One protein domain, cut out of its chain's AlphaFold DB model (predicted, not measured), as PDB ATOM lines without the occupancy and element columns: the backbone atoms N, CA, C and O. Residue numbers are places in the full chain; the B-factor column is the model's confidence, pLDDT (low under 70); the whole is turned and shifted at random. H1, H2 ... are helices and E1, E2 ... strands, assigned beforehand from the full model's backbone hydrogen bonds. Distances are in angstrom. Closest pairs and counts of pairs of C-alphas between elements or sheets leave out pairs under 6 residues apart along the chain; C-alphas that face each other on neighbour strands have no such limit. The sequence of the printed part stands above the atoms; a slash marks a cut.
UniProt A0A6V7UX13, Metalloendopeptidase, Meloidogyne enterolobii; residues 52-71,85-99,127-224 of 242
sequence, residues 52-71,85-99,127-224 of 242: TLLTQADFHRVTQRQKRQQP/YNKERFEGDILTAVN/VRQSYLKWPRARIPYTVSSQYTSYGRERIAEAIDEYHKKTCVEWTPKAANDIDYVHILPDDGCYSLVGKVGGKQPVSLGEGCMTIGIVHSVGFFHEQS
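Overview. This is residues 52 to 71, 85 to 99 and 127 to 224 of the 242 residues of the protein "Metalloendopeptidase" of Meloidogyne enterolobii (UniProt A0A6V7UX13). One strongly twisted sheet of five strands has the long helix H2 packed over one face; a second helix, H1, crosses H2 on its far side from the sheet and makes one end of the domain. The short helix H3 sits beside the strands, and residues 85 to 99 form a long stretch with no named element. The printed part has 133 residues, with three named helices and five named strands in the order H1 E1 H2 E2 E3 E4 E5 H3. The mixed sheet runs E2 E1 E3 E5 E4; the class is mixed, helices and strands, with 58 residues, under half, in named elements. The whole is compact, with a radius of gyration of the C-alphas of 14.7 A and spans of 43 by 35 by 27 A.

Arrangement. In the sheet, E1, residues 138 to 144, is parallel to E3, residues 180 to 184, at 30 degrees, with N 144 and O 183 2.8 A apart. E2, residues 169 to 172, an edge strand, is parallel to E1, with N 139 and O 169 at 2.8 A. E1 pairs with E2 over residues 138 to 141 and with E3 over 141 to 143, a staggered pairing. E5, residues 199 to 204, is parallel to E3, with N 202 and O 182 at 2.9 A. E4, residues 189 to 191, the other edge strand, forms a hairpin with E5, antiparallel at 159 degrees, with N 203 and O 190 at 2.8 A. H2, residues 149 to 165, is on the sheet at a height of 8.1 A, slantwise to the strands, at 37 degrees to E3 on the local plane. It lies over E3, where 4 of its C-alphas fall, and only just not over E2, where 2 fall. E1, H2 and E2 form a strand-helix-strand unit, two parallel neighbour strands with a helix between, and its crossover is right-handed. H1, residues 56 to 67, is not on the sheet; its residues 58 to 62 alone touch H2, about perpendicular at 79 degrees, the closest C-alphas being those of Asp 58 and Glu 153, 5.1 A apart. H3, residues 214 to 217, is on the sheet but over none of its strands, its height of 4.3 A only just above the sheet's level; its closest C-alpha pair with E4 is Ser 216 and Ser 191, 6.1 A. Each O i to N i+4 pair is within hydrogen-bond range in H2, 7 of 8 are in H1, and H3 is too short for such a pair.

Along the chain. H2 measures 24.3 A from first to last C-alpha, E1 19.7 A, H1 16.9 A and E5 15.8 A. H1 begins at C-alpha 56 (281.116, 275.751, 455.876), E1 at C-alpha 138 (296.027, 264.254, 458.051), and H3 ends at C-alpha 217 (294.916, 260.898, 466.992).

Size, cuts and confidence. The C-alphas of Arg 68 and Asn 99 are farthest apart, at 46.4 A. Residues 72 to 84 and 100 to 126 are not printed, with C-alpha gaps of 26.5 A and 18.8 A; both cuts lie in the link from H1 to E1. Of the links that are printed whole, none is long. Residues 69 to 71, 97 to 99 and 210 to 212 are under 70 in pLDDT, against a mean of 90.0 for the printed part.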
ATOM      1  N   THR A  52     278.137 261.747 455.689       98.31
ATOM      2  CA  THR A  52     278.087 263.153 455.283       98.31
ATOM      3  C   THR A  52     279.404 263.849 455.630       98.31
ATOM      4  O   THR A  52     280.283 263.279 456.279       98.31
ATOM      5  N   LEU A  53     279.566 265.099 455.200       98.12
ATOM      6  CA  LEU A  53     280.736 265.925 455.507       98.12
ATOM      7  C   LEU A  53     280.298 267.183 456.244       98.12
ATOM      8  O   LEU A  53     279.204 267.687 455.981       98.12
ATOM      9  N   LEU A  54     281.143 267.710 457.134       97.31
ATOM     10  CA  LEU A  54     280.923 269.043 457.693       97.31
ATOM     11  C   LEU A  54     280.982 270.096 456.587       97.31
ATOM     12  O   LEU A  54     281.802 270.046 455.674       97.31
ATOM     13  N   THR A  55     280.074 271.054 456.685       96.50
ATOM     14  CA  THR A  55     279.895 272.148 455.739       96.50
ATOM     15  C   THR A  55     280.468 273.433 456.311       96.50
ATOM     16  O   THR A  55     280.593 273.600 457.524       96.50
ATOM     17  N   GLN A  56     280.714 274.413 455.447       94.94
ATOM     18  CA  GLN A  56     281.116 275.751 455.876       94.94
ATOM     19  C   GLN A  56     280.101 276.389 456.851       94.94
ATOM     20  O   GLN A  56     280.476 277.150 457.743       94.94
ATOM     21  N   ALA A  57     278.813 276.045 456.729       95.00
ATOM     22  CA  ALA A  57     277.777 276.505 457.648       95.00
ATOM     23  C   ALA A  57     277.946 275.936 459.068       95.00
ATOM     24  O   ALA A  57     277.644 276.643 460.029       95.00
ATOM     25  N   ASP A  58     278.444 274.701 459.208       95.75
ATOM     26  CA  ASP A  58     278.741 274.089 460.510       95.75
ATOM     27  C   ASP A  58     279.822 274.906 461.250       95.75
ATOM     28  O   ASP A  58     279.607 275.330 462.383       95.75
ATOM     29  N   PHE A  59     280.925 275.255 460.576       94.31
ATOM     30  CA  PHE A  59     282.004 276.083 461.146       94.31
ATOM     31  C   PHE A  59     281.591 277.541 461.403       94.31
ATOM     32  O   PHE A  59     282.006 278.164 462.386       94.31
ATOM     33  N   HIS A  60     280.737 278.117 460.551       93.38
ATOM     34  CA  HIS A  60     280.217 279.464 460.790       93.38
ATOM     35  C   HIS A  60     279.351 279.544 462.050       93.38
ATOM     36  O   HIS A  60     279.428 280.554 462.754       93.38
ATOM     37  N   ARG A  61     278.567 278.503 462.364       91.38
ATOM     38  CA  ARG A  61     277.775 278.451 463.603       91.38
ATOM     39  C   ARG A  61     278.659 278.542 464.847       91.38
ATOM     40  O   ARG A  61     278.377 279.382 465.701       91.38
ATOM     41  N   VAL A  62     279.786 277.824 464.867       88.88
ATOM     42  CA  VAL A  62     280.789 277.895 465.949       88.88
ATOM     43  C   VAL A  62     281.233 279.339 466.192       88.88
ATOM     44  O   VAL A  62     281.157 279.853 467.308       88.88
ATOM     45  N   THR A  63     281.622 280.035 465.120       86.94
ATOM     46  CA  THR A  63     282.081 281.432 465.202       86.94
ATOM     47  C   THR A  63     280.987 282.358 465.742       86.94
ATOM     48  O   THR A  63     281.263 283.266 466.529       86.94
ATOM     49  N   GLN A  64     279.735 282.161 465.321       87.75
ATOM     50  CA  GLN A  64     278.609 282.980 465.778       87.75
ATOM     51  C   GLN A  64     278.288 282.737 467.254       87.75
ATOM     52  O   GLN A  64     278.062 283.704 467.985       87.75
ATOM     53  N   ARG A  65     278.308 281.483 467.718       86.06
ATOM     54  CA  ARG A  65     278.072 281.154 469.129       86.06
ATOM     55  C   ARG A  65     279.158 281.731 470.035       86.06
ATOM     56  O   ARG A  65     278.832 282.369 471.036       86.06
ATOM     57  N   GLN A  66     280.427 281.608 469.644       83.25
ATOM     58  CA  GLN A  66     281.555 282.187 470.386       83.25
ATOM     59  C   GLN A  66     281.448 283.718 470.494       83.25
ATOM     60  O   GLN A  66     281.650 284.277 471.571       83.25
ATOM     61  N   LYS A  67     281.041 284.410 469.418       83.75
ATOM     62  CA  LYS A  67     280.798 285.867 469.442       83.75
ATOM     63  C   LYS A  67     279.665 286.280 470.377       83.75
ATOM     64  O   LYS A  67     279.721 287.360 470.952       83.75
ATOM     65  N   ARG A  68     278.640 285.437 470.524       83.38
ATOM     66  CA  ARG A  68     277.501 285.684 471.419       83.38
ATOM     67  C   ARG A  68     277.833 285.456 472.896       83.38
ATOM     68  O   ARG A  68     276.961 285.702 473.720       83.38
ATOM     69  N   GLN A  69     279.048 284.994 473.224       64.25
ATOM     70  CA  GLN A  69     279.450 284.597 474.583       64.25
ATOM     71  C   GLN A  69     278.422 283.662 475.235       64.25
ATOM     72  O   GLN A  69     278.167 283.728 476.436       64.25
ATOM     73  N   GLN A  70     277.781 282.815 474.425       65.19
ATOM     74  CA  GLN A  70     276.790 281.887 474.937       65.19
ATOM     75  C   GLN A  70     277.513 280.880 475.846       65.19
ATOM     76  O   GLN A  70     278.559 280.368 475.429       65.19
ATOM     77  N   PRO A  71     277.012 280.633 477.071       58.41
ATOM     78  CA  PRO A  71     277.676 279.740 478.009       58.41
ATOM     79  C   PRO A  71     277.950 278.386 477.357       58.41
ATOM     80  O   PRO A  71     277.135 277.880 476.582       58.41
ATOM     81  N   TYR A  85     281.919 255.231 481.337       75.44
ATOM     82  CA  TYR A  85     282.142 253.969 482.032       75.44
ATOM     83  C   TYR A  85     281.591 252.801 481.216       75.44
ATOM     84  O   TYR A  85     280.423 252.432 481.336       75.44
ATOM     85  N   ASN A  86     282.447 252.168 480.414       79.81
ATOM     86  CA  ASN A  86     282.108 250.918 479.739       79.81
ATOM     87  C   ASN A  86     283.104 249.798 480.087       79.81
ATOM     88  O   ASN A  86     284.259 249.818 479.674       79.81
ATOM     89  N   LYS A  87     282.624 248.777 480.811       82.81
ATOM     90  CA  LYS A  87     283.420 247.608 481.233       82.81
ATOM     91  C   LYS A  87     283.918 246.729 480.079       82.81
ATOM     92  O   LYS A  87     284.807 245.908 480.276       82.81
ATOM     93  N   GLU A  88     283.319 246.856 478.899       83.31
ATOM     94  CA  GLU A  88     283.664 246.075 477.706       83.31
ATOM     95  C   GLU A  88     284.727 246.775 476.847       83.31
ATOM     96  O   GLU A  88     285.202 246.212 475.859       83.31
ATOM     97  N   ARG A  89     285.122 247.999 477.218       83.81
ATOM     98  CA  ARG A  89     286.137 248.793 476.524       83.81
ATOM     99  C   ARG A  89     287.387 248.922 477.381       83.81
ATOM    100  O   ARG A  89     287.326 249.003 478.606       83.81
ATOM    101  N   PHE A  90     288.541 248.938 476.721       87.25
ATOM    102  CA  PHE A  90     289.807 249.152 477.409       87.25
ATOM    103  C   PHE A  90     289.810 250.562 478.007       87.25
ATOM    104  O   PHE A  90     289.429 251.513 477.334       87.25
ATOM    105  N   GLU A  91     290.177 250.682 479.283       86.75
ATOM    106  CA  GLU A  91     290.151 251.952 480.027       86.75
ATOM    107  C   GLU A  91     288.813 252.727 479.952       86.75
ATOM    108  O   GLU A  91     288.795 253.932 480.164       86.75
ATOM    109  N   GLY A  92     287.690 252.045 479.694       86.50
ATOM    110  CA  GLY A  92     286.346 252.634 479.696       86.50
ATOM    111  C   GLY A  92     285.825 253.099 478.331       86.50
ATOM    112  O   GLY A  92     284.632 252.970 478.076       86.50
ATOM    113  N   ASP A  93     286.683 253.555 477.418       88.12
ATOM    114  CA  ASP A  93     286.260 254.143 476.132       88.12
ATOM    115  C   ASP A  93     287.170 253.796 474.934       88.12
ATOM    116  O   ASP A  93     286.905 254.202 473.796       88.12
ATOM    117  N   ILE A  94     288.205 252.978 475.128       88.44
ATOM    118  CA  ILE A  94     289.092 252.563 474.042       88.44
ATOM    119  C   ILE A  94     288.598 251.247 473.444       88.44
ATOM    120  O   ILE A  94     288.578 250.191 474.087       88.44
ATOM    121  N   LEU A  95     288.255 251.292 472.157       88.69
ATOM    122  CA  LEU A  95     288.040 250.081 471.379       88.69
ATOM    123  C   LEU A  95     289.377 249.402 471.096       88.69
ATOM    124  O   LEU A  95     290.268 249.964 470.454       88.69
ATOM    125  N   THR A  96     289.486 248.145 471.513       78.38
ATOM    126  CA  THR A  96     290.550 247.262 471.040       78.38
ATOM    127  C   THR A  96     290.110 246.673 469.704       78.38
ATOM    128  O   THR A  96     288.960 246.273 469.536       78.38
ATOM    129  N   ALA A  97     290.990 246.690 468.700       62.44
ATOM    130  CA  ALA A  97     290.646 246.202 467.371       62.44
ATOM    131  C   ALA A  97     290.314 244.701 467.433       62.44
ATOM    132  O   ALA A  97     291.212 243.860 467.479       62.44
ATOM    133  N   VAL A  98     289.024 244.356 467.418       47.03
ATOM    134  CA  VAL A  98     288.545 242.971 467.328       47.03
ATOM    135  C   VAL A  98     288.672 242.511 465.876       47.03
ATOM    136  O   VAL A  98     287.694 242.358 465.153       47.03
ATOM    137  N   ASN A  99     289.904 242.341 465.409       36.44
ATOM    138  CA  ASN A  99     290.182 241.680 464.142       36.44
ATOM    139  C   ASN A  99     290.926 240.381 464.461       36.44
ATOM    140  O   ASN A  99     292.058 240.452 464.938       36.44
ATOM    141  N   VAL A 127     301.013 256.626 470.992       88.75
ATOM    142  CA  VAL A 127     301.491 255.503 470.171       88.75
ATOM    143  C   VAL A 127     302.856 255.812 469.556       88.75
ATOM    144  O   VAL A 127     303.099 256.873 468.967       88.75
ATOM    145  N   ARG A 128     303.781 254.855 469.660       86.81
ATOM    146  CA  ARG A 128     305.142 254.989 469.110       86.81
ATOM    147  C   ARG A 128     305.248 254.397 467.709       86.81
ATOM    148  O   ARG A 128     306.024 254.893 466.891       86.81
ATOM    149  N   GLN A 129     304.451 253.371 467.437       86.12
ATOM    150  CA  GLN A 129     304.428 252.607 466.202       86.12
ATOM    151  C   GLN A 129     304.019 253.494 465.023       86.12
ATOM    152  O   GLN A 129     302.953 254.106 465.030       86.12
ATOM    153  N   SER A 130     304.859 253.560 463.989       88.88
ATOM    154  CA  SER A 130     304.625 254.418 462.820       88.88
ATOM    155  C   SER A 130     303.371 254.038 462.033       88.88
ATOM    156  O   SER A 130     302.701 254.924 461.517       88.88
ATOM    157  N   TYR A 131     303.022 252.750 461.976       88.62
ATOM    158  CA  TYR A 131     301.841 252.271 461.252       88.62
ATOM    159  C   TYR A 131     300.512 252.697 461.898       88.62
ATOM    160  O   TYR A 131     299.506 252.768 461.195       88.62
ATOM    161  N   LEU A 132     300.524 253.030 463.197       91.38
ATOM    162  CA  LEU A 132     299.380 253.589 463.928       91.38
ATOM    163  C   LEU A 132     299.265 255.112 463.781       91.38
ATOM    164  O   LEU A 132     298.324 255.711 464.294       91.38
ATOM    165  N   LYS A 133     300.217 255.773 463.112       95.12
ATOM    166  CA  LYS A 133     300.183 257.225 462.915       95.12
ATOM    167  C   LYS A 133     299.460 257.568 461.621       95.12
ATOM    168  O   LYS A 133     299.637 256.912 460.593       95.12
ATOM    169  N   TRP A 134     298.695 258.651 461.660       96.75
ATOM    170  CA  TRP A 134     298.099 259.234 460.467       96.75
ATOM    171  C   TRP A 134     299.180 259.864 459.575       96.75
ATOM    172  O   TRP A 134     299.943 260.717 460.046       96.75
ATOM    173  N   PRO A 135     299.289 259.463 458.293       95.88
ATOM    174  CA  PRO A 135     300.270 260.030 457.379       95.88
ATOM    175  C   PRO A 135     300.126 261.548 457.268       95.88
ATOM    176  O   PRO A 135     299.033 262.063 457.042       95.88
ATOM    177  N   ARG A 136     301.251 262.265 457.399       95.69
ATOM    178  CA  ARG A 136     301.307 263.738 457.328       95.69
ATOM    179  C   ARG A 136     300.372 264.441 458.324       95.69
ATOM    180  O   ARG A 136     299.937 265.548 458.046       95.69
ATOM    181  N   ALA A 137     300.041 263.786 459.442       96.38
ATOM    182  CA  ALA A 137     299.081 264.279 460.433       96.38
ATOM    183  C   ALA A 137     297.681 264.601 459.863       96.38
ATOM    184  O   ALA A 137     296.903 265.293 460.515       96.38
ATOM    185  N   ARG A 138     297.341 264.078 458.675       97.88
ATOM    186  CA  ARG A 138     296.027 264.254 458.051       97.88
ATOM    187  C   ARG A 138     295.105 263.112 458.458       97.88
ATOM    188  O   ARG A 138     295.393 261.956 458.147       97.88
ATOM    189  N   ILE A 139     293.980 263.452 459.075       98.12
ATOM    190  CA  ILE A 139     292.927 262.516 459.479       98.12
ATOM    191  C   ILE A 139     291.698 262.768 458.598       98.12
ATOM    192  O   ILE A 139     290.994 263.766 458.792       98.12
ATOM    193  N   PRO A 140     291.440 261.927 457.583       98.50
ATOM    194  CA  PRO A 140     290.218 262.019 456.801       98.50
ATOM    195  C   PRO A 140     289.022 261.615 457.660       98.50
ATOM    196  O   PRO A 140     289.100 260.621 458.386       98.50
ATOM    197  N   TYR A 141     287.912 262.345 457.563       98.44
ATOM    198  CA  TYR A 141     286.708 262.021 458.318       98.44
ATOM    199  C   TYR A 141     285.412 262.172 457.521       98.44
ATOM    200  O   TYR A 141     285.313 262.933 456.555       98.44
ATOM    201  N   THR A 142     284.397 261.452 457.985       98.69
ATOM    202  CA  THR A 142     282.982 261.646 457.649       98.69
ATOM    203  C   THR A 142     282.180 261.788 458.940       98.69
ATOM    204  O   THR A 142     282.642 261.397 460.013       98.69
ATOM    205  N   VAL A 143     280.986 262.363 458.841       98.31
ATOM    206  CA  VAL A 143     280.062 262.572 459.959       98.31
ATOM    207  C   VAL A 143     278.729 261.930 459.610       98.31
ATOM    208  O   VAL A 143     278.230 262.117 458.500       98.31
ATOM    209  N   SER A 144     278.154 261.190 460.546       98.38
ATOM    210  CA  SER A 144     276.842 260.572 460.390       98.38
ATOM    211  C   SER A 144     275.756 261.601 460.059       98.38
ATOM    212  O   SER A 144     275.729 262.709 460.609       98.38
ATOM    213  N   SER A 145     274.836 261.222 459.174       98.06
ATOM    214  CA  SER A 145     273.573 261.926 458.916       98.06
ATOM    215  C   SER A 145     272.703 262.066 460.164       98.06
ATOM    216  O   SER A 145     271.871 262.969 460.203       98.06
ATOM    217  N   GLN A 146     272.909 261.215 461.173       97.25
ATOM    218  CA  GLN A 146     272.144 261.195 462.419       97.25
ATOM    219  C   GLN A 146     272.373 262.435 463.285       97.25
ATOM    220  O   GLN A 146     271.530 262.768 464.112       97.25
ATOM    221  N   TYR A 147     273.483 263.158 463.112       96.69
ATOM    222  CA  TYR A 147     273.737 264.359 463.902       96.69
ATOM    223  C   TYR A 147     272.872 265.542 463.468       96.69
ATOM    224  O   TYR A 147     272.847 265.935 462.298       96.69
ATOM    225  N   THR A 148     272.255 266.196 464.452       95.69
ATOM    226  CA  THR A 148     271.551 267.464 464.247       95.69
ATOM    227  C   THR A 148     272.536 268.573 463.875       95.69
ATOM    228  O   THR A 148     273.754 268.457 464.038       95.69
ATOM    229  N   SER A 149     272.020 269.722 463.436       94.69
ATOM    230  CA  SER A 149     272.845 270.914 463.203       94.69
ATOM    231  C   SER A 149     273.649 271.345 464.437       94.69
ATOM    232  O   SER A 149     274.752 271.869 464.275       94.69
ATOM    233  N   TYR A 150     273.124 271.096 465.643       91.88
ATOM    234  CA  TYR A 150     273.810 271.389 466.897       91.88
ATOM    235  C   TYR A 150     274.926 270.384 467.188       91.88
ATOM    236  O   TYR A 150     276.051 270.792 467.470       91.88
ATOM    237  N   GLY A 151     274.675 269.079 467.035       93.06
ATOM    238  CA  GLY A 151     275.726 268.066 467.182       93.06
ATOM    239  C   GLY A 151     276.883 268.290 466.207       93.06
ATOM    240  O   GLY A 151     278.051 268.280 466.592       93.06
ATOM    241  N   ARG A 152     276.561 268.614 464.953       95.94
ATOM    242  CA  ARG A 152     277.555 268.932 463.920       95.94
ATOM    243  C   ARG A 152     278.355 270.196 464.223       95.94
ATOM    244  O   ARG A 152     279.554 270.216 463.958       95.94
ATOM    245  N   GLU A 153     277.729 271.227 464.794       93.50
ATOM    246  CA  GLU A 153     278.434 272.424 465.273       93.50
ATOM    247  C   GLU A 153     279.463 272.068 466.357       93.50
ATOM    248  O   GLU A 153     280.595 272.543 466.299       93.50
ATOM    249  N   ARG A 154     279.110 271.205 467.316       92.12
ATOM    250  CA  ARG A 154     280.022 270.786 468.397       92.12
ATOM    251  C   ARG A 154     281.204 269.968 467.871       92.12
ATOM    252  O   ARG A 154     282.337 270.201 468.286       92.12
ATOM    253  N   ILE A 155     280.967 269.084 466.901       95.00
ATOM    254  CA  ILE A 155     282.040 268.345 466.213       95.00
ATOM    255  C   ILE A 155     282.949 269.312 465.434       95.00
ATOM    256  O   ILE A 155     284.174 269.206 465.505       95.00
ATOM    257  N   ALA A 156     282.366 270.282 464.719       95.50
ATOM    258  CA  ALA A 156     283.120 271.298 463.987       95.50
ATOM    259  C   ALA A 156     283.984 272.161 464.920       95.50
ATOM    260  O   ALA A 156     285.125 272.463 464.580       95.50
ATOM    261  N   GLU A 157     283.472 272.520 466.099       92.88
ATOM    262  CA  GLU A 157     284.225 273.248 467.124       92.88
ATOM    263  C   GLU A 157     285.444 272.460 467.611       92.88
ATOM    264  O   GLU A 157     286.537 273.018 467.667       92.88
ATOM    265  N   ALA A 158     285.283 271.168 467.913       92.75
ATOM    266  CA  ALA A 158     286.397 270.322 468.340       92.75
ATOM    267  C   ALA A 158     287.479 270.209 467.251       92.75
ATOM    268  O   ALA A 158     288.674 270.291 467.536       92.75
ATOM    269  N   ILE A 159     287.072 270.064 465.987       94.81
ATOM    270  CA  ILE A 159     287.993 270.033 464.843       94.81
ATOM    271  C   ILE A 159     288.731 271.370 464.676       94.81
ATOM    272  O   ILE A 159     289.952 271.383 464.511       94.81
ATOM    273  N   ASP A 160     288.014 272.489 464.752       93.56
ATOM    274  CA  ASP A 160     288.588 273.835 464.656       93.56
ATOM    275  C   ASP A 160     289.583 274.110 465.802       93.56
ATOM    276  O   ASP A 160     290.626 274.734 465.604       93.56
ATOM    277  N   GLU A 161     289.329 273.573 466.997       92.25
ATOM    278  CA  GLU A 161     290.273 273.634 468.113       92.25
ATOM    279  C   GLU A 161     291.590 272.895 467.814       92.25
ATOM    280  O   GLU A 161     292.666 273.439 468.085       92.25
ATOM    281  N   TYR A 162     291.533 271.709 467.195       94.06
ATOM    282  CA  TYR A 162     292.733 271.004 466.727       94.06
ATOM    283  C   TYR A 162     293.521 271.832 465.714       94.06
ATOM    284  O   TYR A 162     294.741 271.952 465.859       94.06
ATOM    285  N   HIS A 163     292.844 272.425 464.727       94.94
ATOM    286  CA  HIS A 163     293.489 273.249 463.696       94.94
ATOM    287  C   HIS A 163     294.146 274.504 464.281       94.94
ATOM    288  O   HIS A 163     295.187 274.941 463.796       94.94
ATOM    289  N   LYS A 164     293.576 275.078 465.345       94.75
ATOM    290  CA  LYS A 164     294.132 276.255 466.033       94.75
ATOM    291  C   LYS A 164     295.333 275.935 466.919       94.75
ATOM    292  O   LYS A 164     296.198 276.790 467.094       94.75
ATOM    293  N   LYS A 165     295.356 274.752 467.539       95.19
ATOM    294  CA  LYS A 165     296.316 274.414 468.608       95.19
ATOM    295  C   LYS A 165     297.391 273.417 468.189       95.19
ATOM    296  O   LYS A 165     298.364 273.235 468.920       95.19
ATOM    297  N   THR A 166     297.226 272.743 467.055       95.69
ATOM    298  CA  THR A 166     298.097 271.640 466.634       95.69
ATOM    299  C   THR A 166     298.345 271.666 465.125       95.69
ATOM    300  O   THR A 166     297.721 272.422 464.392       95.69
ATOM    301  N   CYS A 167     299.246 270.802 464.651       96.00
ATOM    302  CA  CYS A 167     299.432 270.534 463.222       96.00
ATOM    303  C   CYS A 167     298.561 269.376 462.696       96.00
ATOM    304  O   CYS A 167     298.742 268.951 461.559       96.00
ATOM    305  N   VAL A 168     297.662 268.818 463.519       96.56
ATOM    306  CA  VAL A 168     296.770 267.732 463.099       96.56
ATOM    307  C   VAL A 168     295.671 268.303 462.217       96.56
ATOM    308  O   VAL A 168     294.919 269.183 462.630       96.56
ATOM    309  N   GLU A 169     295.550 267.760 461.013       96.62
ATOM    310  CA  GLU A 169     294.587 268.204 460.016       96.62
ATOM    311  C   GLU A 169     293.446 267.200 459.881       96.62
ATOM    312  O   GLU A 169     293.502 266.239 459.110       96.62
ATOM    313  N   TRP A 170     292.358 267.452 460.602       97.44
ATOM    314  CA  TRP A 170     291.070 266.831 460.306       97.44
ATOM    315  C   TRP A 170     290.531 267.374 458.984       97.44
ATOM    316  O   TRP A 170     290.273 268.572 458.865       97.44
ATOM    317  N   THR A 171     290.352 266.508 457.988       97.62
ATOM    318  CA  THR A 171     289.906 266.918 456.647       97.62
ATOM    319  C   THR A 171     288.721 266.084 456.169       97.62
ATOM    320  O   THR A 171     288.663 264.894 456.479       97.62
ATOM    321  N   PRO A 172     287.788 266.661 455.393       98.25
ATOM    322  CA  PRO A 172     286.730 265.884 454.761       98.25
ATOM    323  C   PRO A 172     287.311 264.723 453.946       98.25
ATOM    324  O   PRO A 172     288.295 264.898 453.217       98.25
ATOM    325  N   LYS A 173     286.710 263.539 454.080       98.31
ATOM    326  CA  LYS A 173     287.112 262.342 453.339       98.31
ATOM    327  C   LYS A 173     287.018 262.581 451.826       98.31
ATOM    328  O   LYS A 173     285.971 262.969 451.312       98.31
ATOM    329  N   ALA A 174     288.095 262.282 451.109       97.69
ATOM    330  CA  ALA A 174     288.139 262.223 449.655       97.69
ATOM    331  C   ALA A 174     287.799 260.812 449.138       97.69
ATOM    332  O   ALA A 174     287.837 259.814 449.866       97.69
ATOM    333  N   ALA A 175     287.485 260.704 447.845       96.12
ATOM    334  CA  ALA A 175     287.115 259.430 447.222       96.12
ATOM    335  C   ALA A 175     288.221 258.359 447.324       96.12
ATOM    336  O   ALA A 175     287.919 257.178 447.457       96.12
ATOM    337  N   ASN A 176     289.490 258.772 447.308       96.50
ATOM    338  CA  ASN A 176     290.661 257.897 447.394       96.50
ATOM    339  C   ASN A 176     291.155 257.642 448.830       96.50
ATOM    340  O   ASN A 176     292.134 256.920 449.006       96.50
ATOM    341  N   ASP A 177     290.510 258.221 449.845       98.00
ATOM    342  CA  ASP A 177     290.834 257.922 451.239       98.00
ATOM    343  C   ASP A 177     290.293 256.529 451.598       98.00
ATOM    344  O   ASP A 177     289.076 256.317 451.641       98.00
ATOM    345  N   ILE A 178     291.215 255.587 451.822       96.75
ATOM    346  CA  ILE A 178     290.934 254.203 452.245       96.75
ATOM    347  C   ILE A 178     290.807 254.130 453.771       96.75
ATOM    348  O   ILE A 178     289.860 253.541 454.285       96.75
ATOM    349  N   ASP A 179     291.748 254.761 454.477       97.88
ATOM    350  CA  ASP A 179     291.772 254.853 455.935       97.88
ATOM    351  C   ASP A 179     291.124 256.175 456.359       97.88
ATOM    352  O   ASP A 179     291.593 257.246 455.960       97.88
ATOM    353  N   TYR A 180     290.052 256.121 457.146       98.31
ATOM    354  CA  TYR A 180     289.340 257.320 457.586       98.31
ATOM    355  C   TYR A 180     288.501 257.073 458.836       98.31
ATOM    356  O   TYR A 180     288.084 255.953 459.133       98.31
ATOM    357  N   VAL A 181     288.223 258.153 459.554       98.12
ATOM    358  CA  VAL A 181     287.333 258.153 460.711       98.12
ATOM    359  C   VAL A 181     285.890 258.378 460.263       98.12
ATOM    360  O   VAL A 181     285.597 259.277 459.474       98.12
ATOM    361  N   HIS A 182     284.963 257.599 460.797       98.06
ATOM    362  CA  HIS A 182     283.539 257.882 460.703       98.06
ATOM    363  C   HIS A 182     283.005 258.249 462.085       98.06
ATOM    364  O   HIS A 182     283.032 257.425 462.998       98.06
ATOM    365  N   ILE A 183     282.578 259.501 462.239       97.81
ATOM    366  CA  ILE A 183     282.030 260.028 463.489       97.81
ATOM    367  C   ILE A 183     280.527 259.753 463.492       97.81
ATOM    368  O   ILE A 183     279.829 260.241 462.600       97.81
ATOM    369  N   LEU A 184     280.035 258.996 464.470       96.19
ATOM    370  CA  LEU A 184     278.635 258.562 464.555       96.19
ATOM    371  C   LEU A 184     278.127 258.524 466.005       96.19
ATOM    372  O   LEU A 184     278.927 258.334 466.918       96.19
ATOM    373  N   PRO A 185     276.821 258.705 466.258       94.06
ATOM    374  CA  PRO A 185     276.275 258.644 467.606       94.06
ATOM    375  C   PRO A 185     275.929 257.199 467.981       94.06
ATOM    376  O   PRO A 185     274.760 256.852 468.107       94.06
ATOM    377  N   ASP A 186     276.926 256.332 468.146       91.06
ATOM    378  CA  ASP A 186     276.685 254.967 468.628       91.06
ATOM    379  C   ASP A 186     276.485 254.940 470.163       91.06
ATOM    380  O   ASP A 186     276.314 255.978 470.812       91.06
ATOM    381  N   ASP A 187     276.411 253.757 470.768       86.75
ATOM    382  CA  ASP A 187     276.195 253.600 472.205       86.75
ATOM    383  C   ASP A 187     277.464 253.922 473.019       86.75
ATOM    384  O   ASP A 187     278.435 253.157 473.103       86.75
ATOM    385  N   GLY A 188     277.439 255.095 473.657       86.69
ATOM    386  CA  GLY A 188     278.496 255.619 474.521       86.69
ATOM    387  C   GLY A 188     279.621 256.330 473.768       86.69
ATOM    388  O   GLY A 188     279.562 256.537 472.555       86.69
ATOM    389  N   CYS A 189     280.658 256.710 474.509       89.56
ATOM    390  CA  CYS A 189     281.789 257.473 473.985       89.56
ATOM    391  C   CYS A 189     282.946 256.515 473.750       89.56
ATOM    392  O   CYS A 189     283.298 255.774 474.666       89.56
ATOM    393  N   TYR A 190     283.481 256.451 472.528       90.94
ATOM    394  CA  TYR A 190     284.622 255.577 472.263       90.94
ATOM    395  C   TYR A 190     285.348 255.862 470.955       90.94
ATOM    396  O   TYR A 190     284.784 256.411 470.006       90.94
ATOM    397  N   SER A 191     286.593 255.396 470.855       92.25
ATOM    398  CA  SER A 191     287.294 255.262 469.572       92.25
ATOM    399  C   SER A 191     288.466 254.279 469.641       92.25
ATOM    400  O   SER A 191     288.835 253.795 470.710       92.25
ATOM    401  N   LEU A 192     289.037 253.947 468.482       92.81
ATOM    402  CA  LEU A 192     290.321 253.243 468.394       92.81
ATOM    403  C   LEU A 192     291.485 254.223 468.598       92.81
ATOM    404  O   LEU A 192     291.371 255.403 468.265       92.81
ATOM    405  N   VAL A 193     292.628 253.724 469.081       92.56
ATOM    406  CA  VAL A 193     293.836 254.543 469.255       92.56
ATOM    407  C   VAL A 193     294.642 254.606 467.953       92.56
ATOM    408  O   VAL A 193     295.200 253.606 467.501       92.56
ATOM    409  N   GLY A 194     294.755 255.804 467.378       94.19
ATOM    410  CA  GLY A 194     295.498 256.054 466.142       94.19
ATOM    411  C   GLY A 194     294.807 255.525 464.879       94.19
ATOM    412  O   GLY A 194     293.599 255.286 464.845       94.19
ATOM    413  N   LYS A 195     295.595 255.348 463.814       94.81
ATOM    414  CA  LYS A 195     295.166 254.816 462.517       94.81
ATOM    415  C   LYS A 195     295.246 253.291 462.507       94.81
ATOM    416  O   LYS A 195     296.338 252.735 462.380       94.81
ATOM    417  N   VAL A 196     294.103 252.615 462.562       91.56
ATOM    418  CA  VAL A 196     294.051 251.139 462.529       91.56
ATOM    419  C   VAL A 196     293.811 250.568 461.130       91.56
ATOM    420  O   VAL A 196     294.144 249.412 460.880       91.56
ATOM    421  N   GLY A 197     293.317 251.398 460.207       91.06
ATOM    422  CA  GLY A 197     293.062 251.043 458.810       91.06
ATOM    423  C   GLY A 197     291.573 250.937 458.470       91.06
ATOM    424  O   GLY A 197     290.756 250.596 459.326       91.06
ATOM    425  N   GLY A 198     291.225 251.223 457.214       95.75
ATOM    426  CA  GLY A 198     289.845 251.238 456.727       95.75
ATOM    427  C   GLY A 198     288.975 252.329 457.367       95.75
ATOM    428  O   GLY A 198     289.475 253.303 457.936       95.75
ATOM    429  N   LYS A 199     287.651 252.150 457.281       96.50
ATOM    430  CA  LYS A 199     286.667 252.947 458.026       96.50
ATOM    431  C   LYS A 199     286.732 252.561 459.507       96.50
ATOM    432  O   LYS A 199     286.377 251.434 459.848       96.50
ATOM    433  N   GLN A 200     287.120 253.488 460.382       95.75
ATOM    434  CA  GLN A 200     287.126 253.279 461.835       95.75
ATOM    435  C   GLN A 200     286.142 254.215 462.558       95.75
ATOM    436  O   GLN A 200     286.086 255.402 462.228       95.75
ATOM    437  N   PRO A 201     285.366 253.719 463.539       95.00
ATOM    438  CA  PRO A 201     284.389 254.533 464.250       95.00
ATOM    439  C   PRO A 201     285.033 255.449 465.300       95.00
ATOM    440  O   PRO A 201     285.984 255.073 465.994       95.00
ATOM    441  N   VAL A 202     284.449 256.634 465.450       95.19
ATOM    442  CA  VAL A 202     284.516 257.461 466.661       95.19
ATOM    443  C   VAL A 202     283.076 257.689 467.100       95.19
ATOM    444  O   VAL A 202     282.326 258.365 466.395       95.19
ATOM    445  N   SER A 203     282.690 257.125 468.240       93.69
ATOM    446  CA  SER A 203     281.342 257.302 468.762       93.69
ATOM    447  C   SER A 203     281.245 258.532 469.646       93.69
ATOM    448  O   SER A 203     281.914 258.605 470.680       93.69
ATOM    449  N   LEU A 204     280.376 259.467 469.260       92.75
ATOM    450  CA  LEU A 204     279.932 260.564 470.117       92.75
ATOM    451  C   LEU A 204     278.419 260.444 470.312       92.75
ATOM    452  O   LEU A 204     277.643 261.142 469.653       92.75
ATOM    453  N   GLY A 205     278.026 259.505 471.174       89.44
ATOM    454  CA  GLY A 205     276.649 259.285 471.610       89.44
ATOM    455  C   GLY A 205     276.186 260.268 472.692       89.44
ATOM    456  O   GLY A 205     276.705 261.379 472.842       89.44
ATOM    457  N   GLU A 206     275.168 259.872 473.454       85.69
ATOM    458  CA  GLU A 206     274.627 260.693 474.540       85.69
ATOM    459  C   GLU A 206     275.688 260.927 475.625       85.69
ATOM    460  O   GLU A 206     276.422 260.016 475.988       85.69
ATOM    461  N   GLY A 207     275.809 262.167 476.109       82.81
ATOM    462  CA  GLY A 207     276.840 262.547 477.083       82.81
ATOM    463  C   GLY A 207     278.250 262.749 476.504       82.81
ATOM    464  O   GLY A 207     279.116 263.260 477.204       82.81
ATOM    465  N   CYS A 208     278.488 262.444 475.223       85.94
ATOM    466  CA  CYS A 208     279.840 262.458 474.647       85.94
ATOM    467  C   CYS A 208     280.267 263.785 474.021       85.94
ATOM    468  O   CYS A 208     281.430 263.954 473.668       85.94
ATOM    469  N   MET A 209     279.354 264.745 473.856       82.81
ATOM    470  CA  MET A 209     279.635 265.977 473.104       82.81
ATOM    471  C   MET A 209     280.621 266.929 473.796       82.81
ATOM    472  O   MET A 209     281.053 267.921 473.208       82.81
ATOM    473  N   THR A 210     280.990 266.649 475.042       69.31
ATOM    474  CA  THR A 210     282.052 267.334 475.794       69.31
ATOM    475  C   THR A 210     283.398 266.608 475.728       69.31
ATOM    476  O   THR A 210     284.409 267.194 476.113       69.31
ATOM    477  N   ILE A 211     283.429 265.367 475.236       64.12
ATOM    478  CA  ILE A 211     284.608 264.501 475.214       64.12
ATOM    479  C   ILE A 211     285.301 264.646 473.854       64.12
ATOM    480  O   ILE A 211     284.679 264.570 472.796       64.12
ATOM    481  N   GLY A 212     286.605 264.928 473.886       64.19
ATOM    482  CA  GLY A 212     287.406 265.171 472.687       64.19
ATOM    483  C   GLY A 212     287.684 263.899 471.876       64.19
ATOM    484  O   GLY A 212     287.702 262.792 472.400       64.19
ATOM    485  N   ILE A 213     287.997 264.062 470.588       71.06
ATOM    486  CA  ILE A 213     288.247 262.969 469.623       71.06
ATOM    487  C   ILE A 213     289.695 262.412 469.752       71.06
ATOM    488  O   ILE A 213     290.364 262.055 468.779       71.06
ATOM    489  N   VAL A 214     290.223 262.370 470.977       81.81
ATOM    490  CA  VAL A 214     291.666 262.313 471.265       81.81
ATOM    491  C   VAL A 214     292.306 260.969 470.914       81.81
ATOM    492  O   VAL A 214     293.390 260.957 470.320       81.81
ATOM    493  N   HIS A 215     291.658 259.836 471.210       91.44
ATOM    494  CA  HIS A 215     292.291 258.531 470.981       91.44
ATOM    495  C   HIS A 215     292.574 258.273 469.508       91.44
ATOM    496  O   HIS A 215     293.665 257.812 469.172       91.44
ATOM    497  N   SER A 216     291.671 258.676 468.614       92.69
ATOM    498  CA  SER A 216     291.860 258.522 467.168       92.69
ATOM    499  C   SER A 216     293.133 259.202 466.640       92.69
ATOM    500  O   SER A 216     293.702 258.743 465.652       92.69
ATOM    501  N   VAL A 217     293.641 260.237 467.322       94.19
ATOM    502  CA  VAL A 217     294.916 260.898 466.992       94.19
ATOM    503  C   VAL A 217     296.124 260.037 467.392       94.19
ATOM    504  O   VAL A 217     297.179 260.128 466.762       94.19
ATOM    505  N   GLY A 218     295.970 259.163 468.390       91.88
ATOM    506  CA  GLY A 218     296.984 258.198 468.824       91.88
ATOM    507  C   GLY A 218     297.396 258.306 470.290       91.88
ATOM    508  O   GLY A 218     298.524 257.937 470.615       91.88
ATOM    509  N   PHE A 219     296.533 258.820 471.165       91.56
ATOM    510  CA  PHE A 219     296.824 258.964 472.593       91.56
ATOM    511  C   PHE A 219     295.972 258.017 473.441       91.56
ATOM    512  O   PHE A 219     294.784 257.842 473.193       91.56
ATOM    513  N   PHE A 220     296.591 257.428 474.453       90.31
ATOM    514  CA  PHE A 220     295.948 256.769 475.583       90.31
ATOM    515  C   PHE A 220     295.685 257.786 476.692       90.31
ATOM    516  O   PHE A 220     296.108 258.948 476.614       90.31
ATOM    517  N   HIS A 221     295.015 257.350 477.749       90.75
ATOM    518  CA  HIS A 221     294.785 258.210 478.888       90.75
ATOM    519  C   HIS A 221     296.070 258.581 479.634       90.75
ATOM    520  O   HIS A 221     297.025 257.811 479.737       90.75
ATOM    521  N   GLU A 222     296.083 259.795 480.181       90.44
ATOM    522  CA  GLU A 222     297.243 260.357 480.871       90.44
ATOM    523  C   GLU A 222     297.559 259.607 482.170       90.44
ATOM    524  O   GLU A 222     298.731 259.360 482.463       90.44
ATOM    525  N   GLN A 223     296.532 259.165 482.912       88.94
ATOM    526  CA  GLN A 223     296.734 258.384 484.135       88.94
ATOM    527  C   GLN A 223     297.365 257.016 483.876       88.94
ATOM    528  O   GLN A 223     297.745 256.355 484.829       88.94
ATOM    529  N   SER A 224     297.488 256.572 482.624       87.12
ATOM    530  CA  SER A 224     298.108 255.291 482.273       87.12
ATOM    531  C   SER A 224     299.597 255.411 481.938       87.12
ATOM    532  O   SER A 224     300.230 254.416 481.577       87.12
TER     533      SER A 224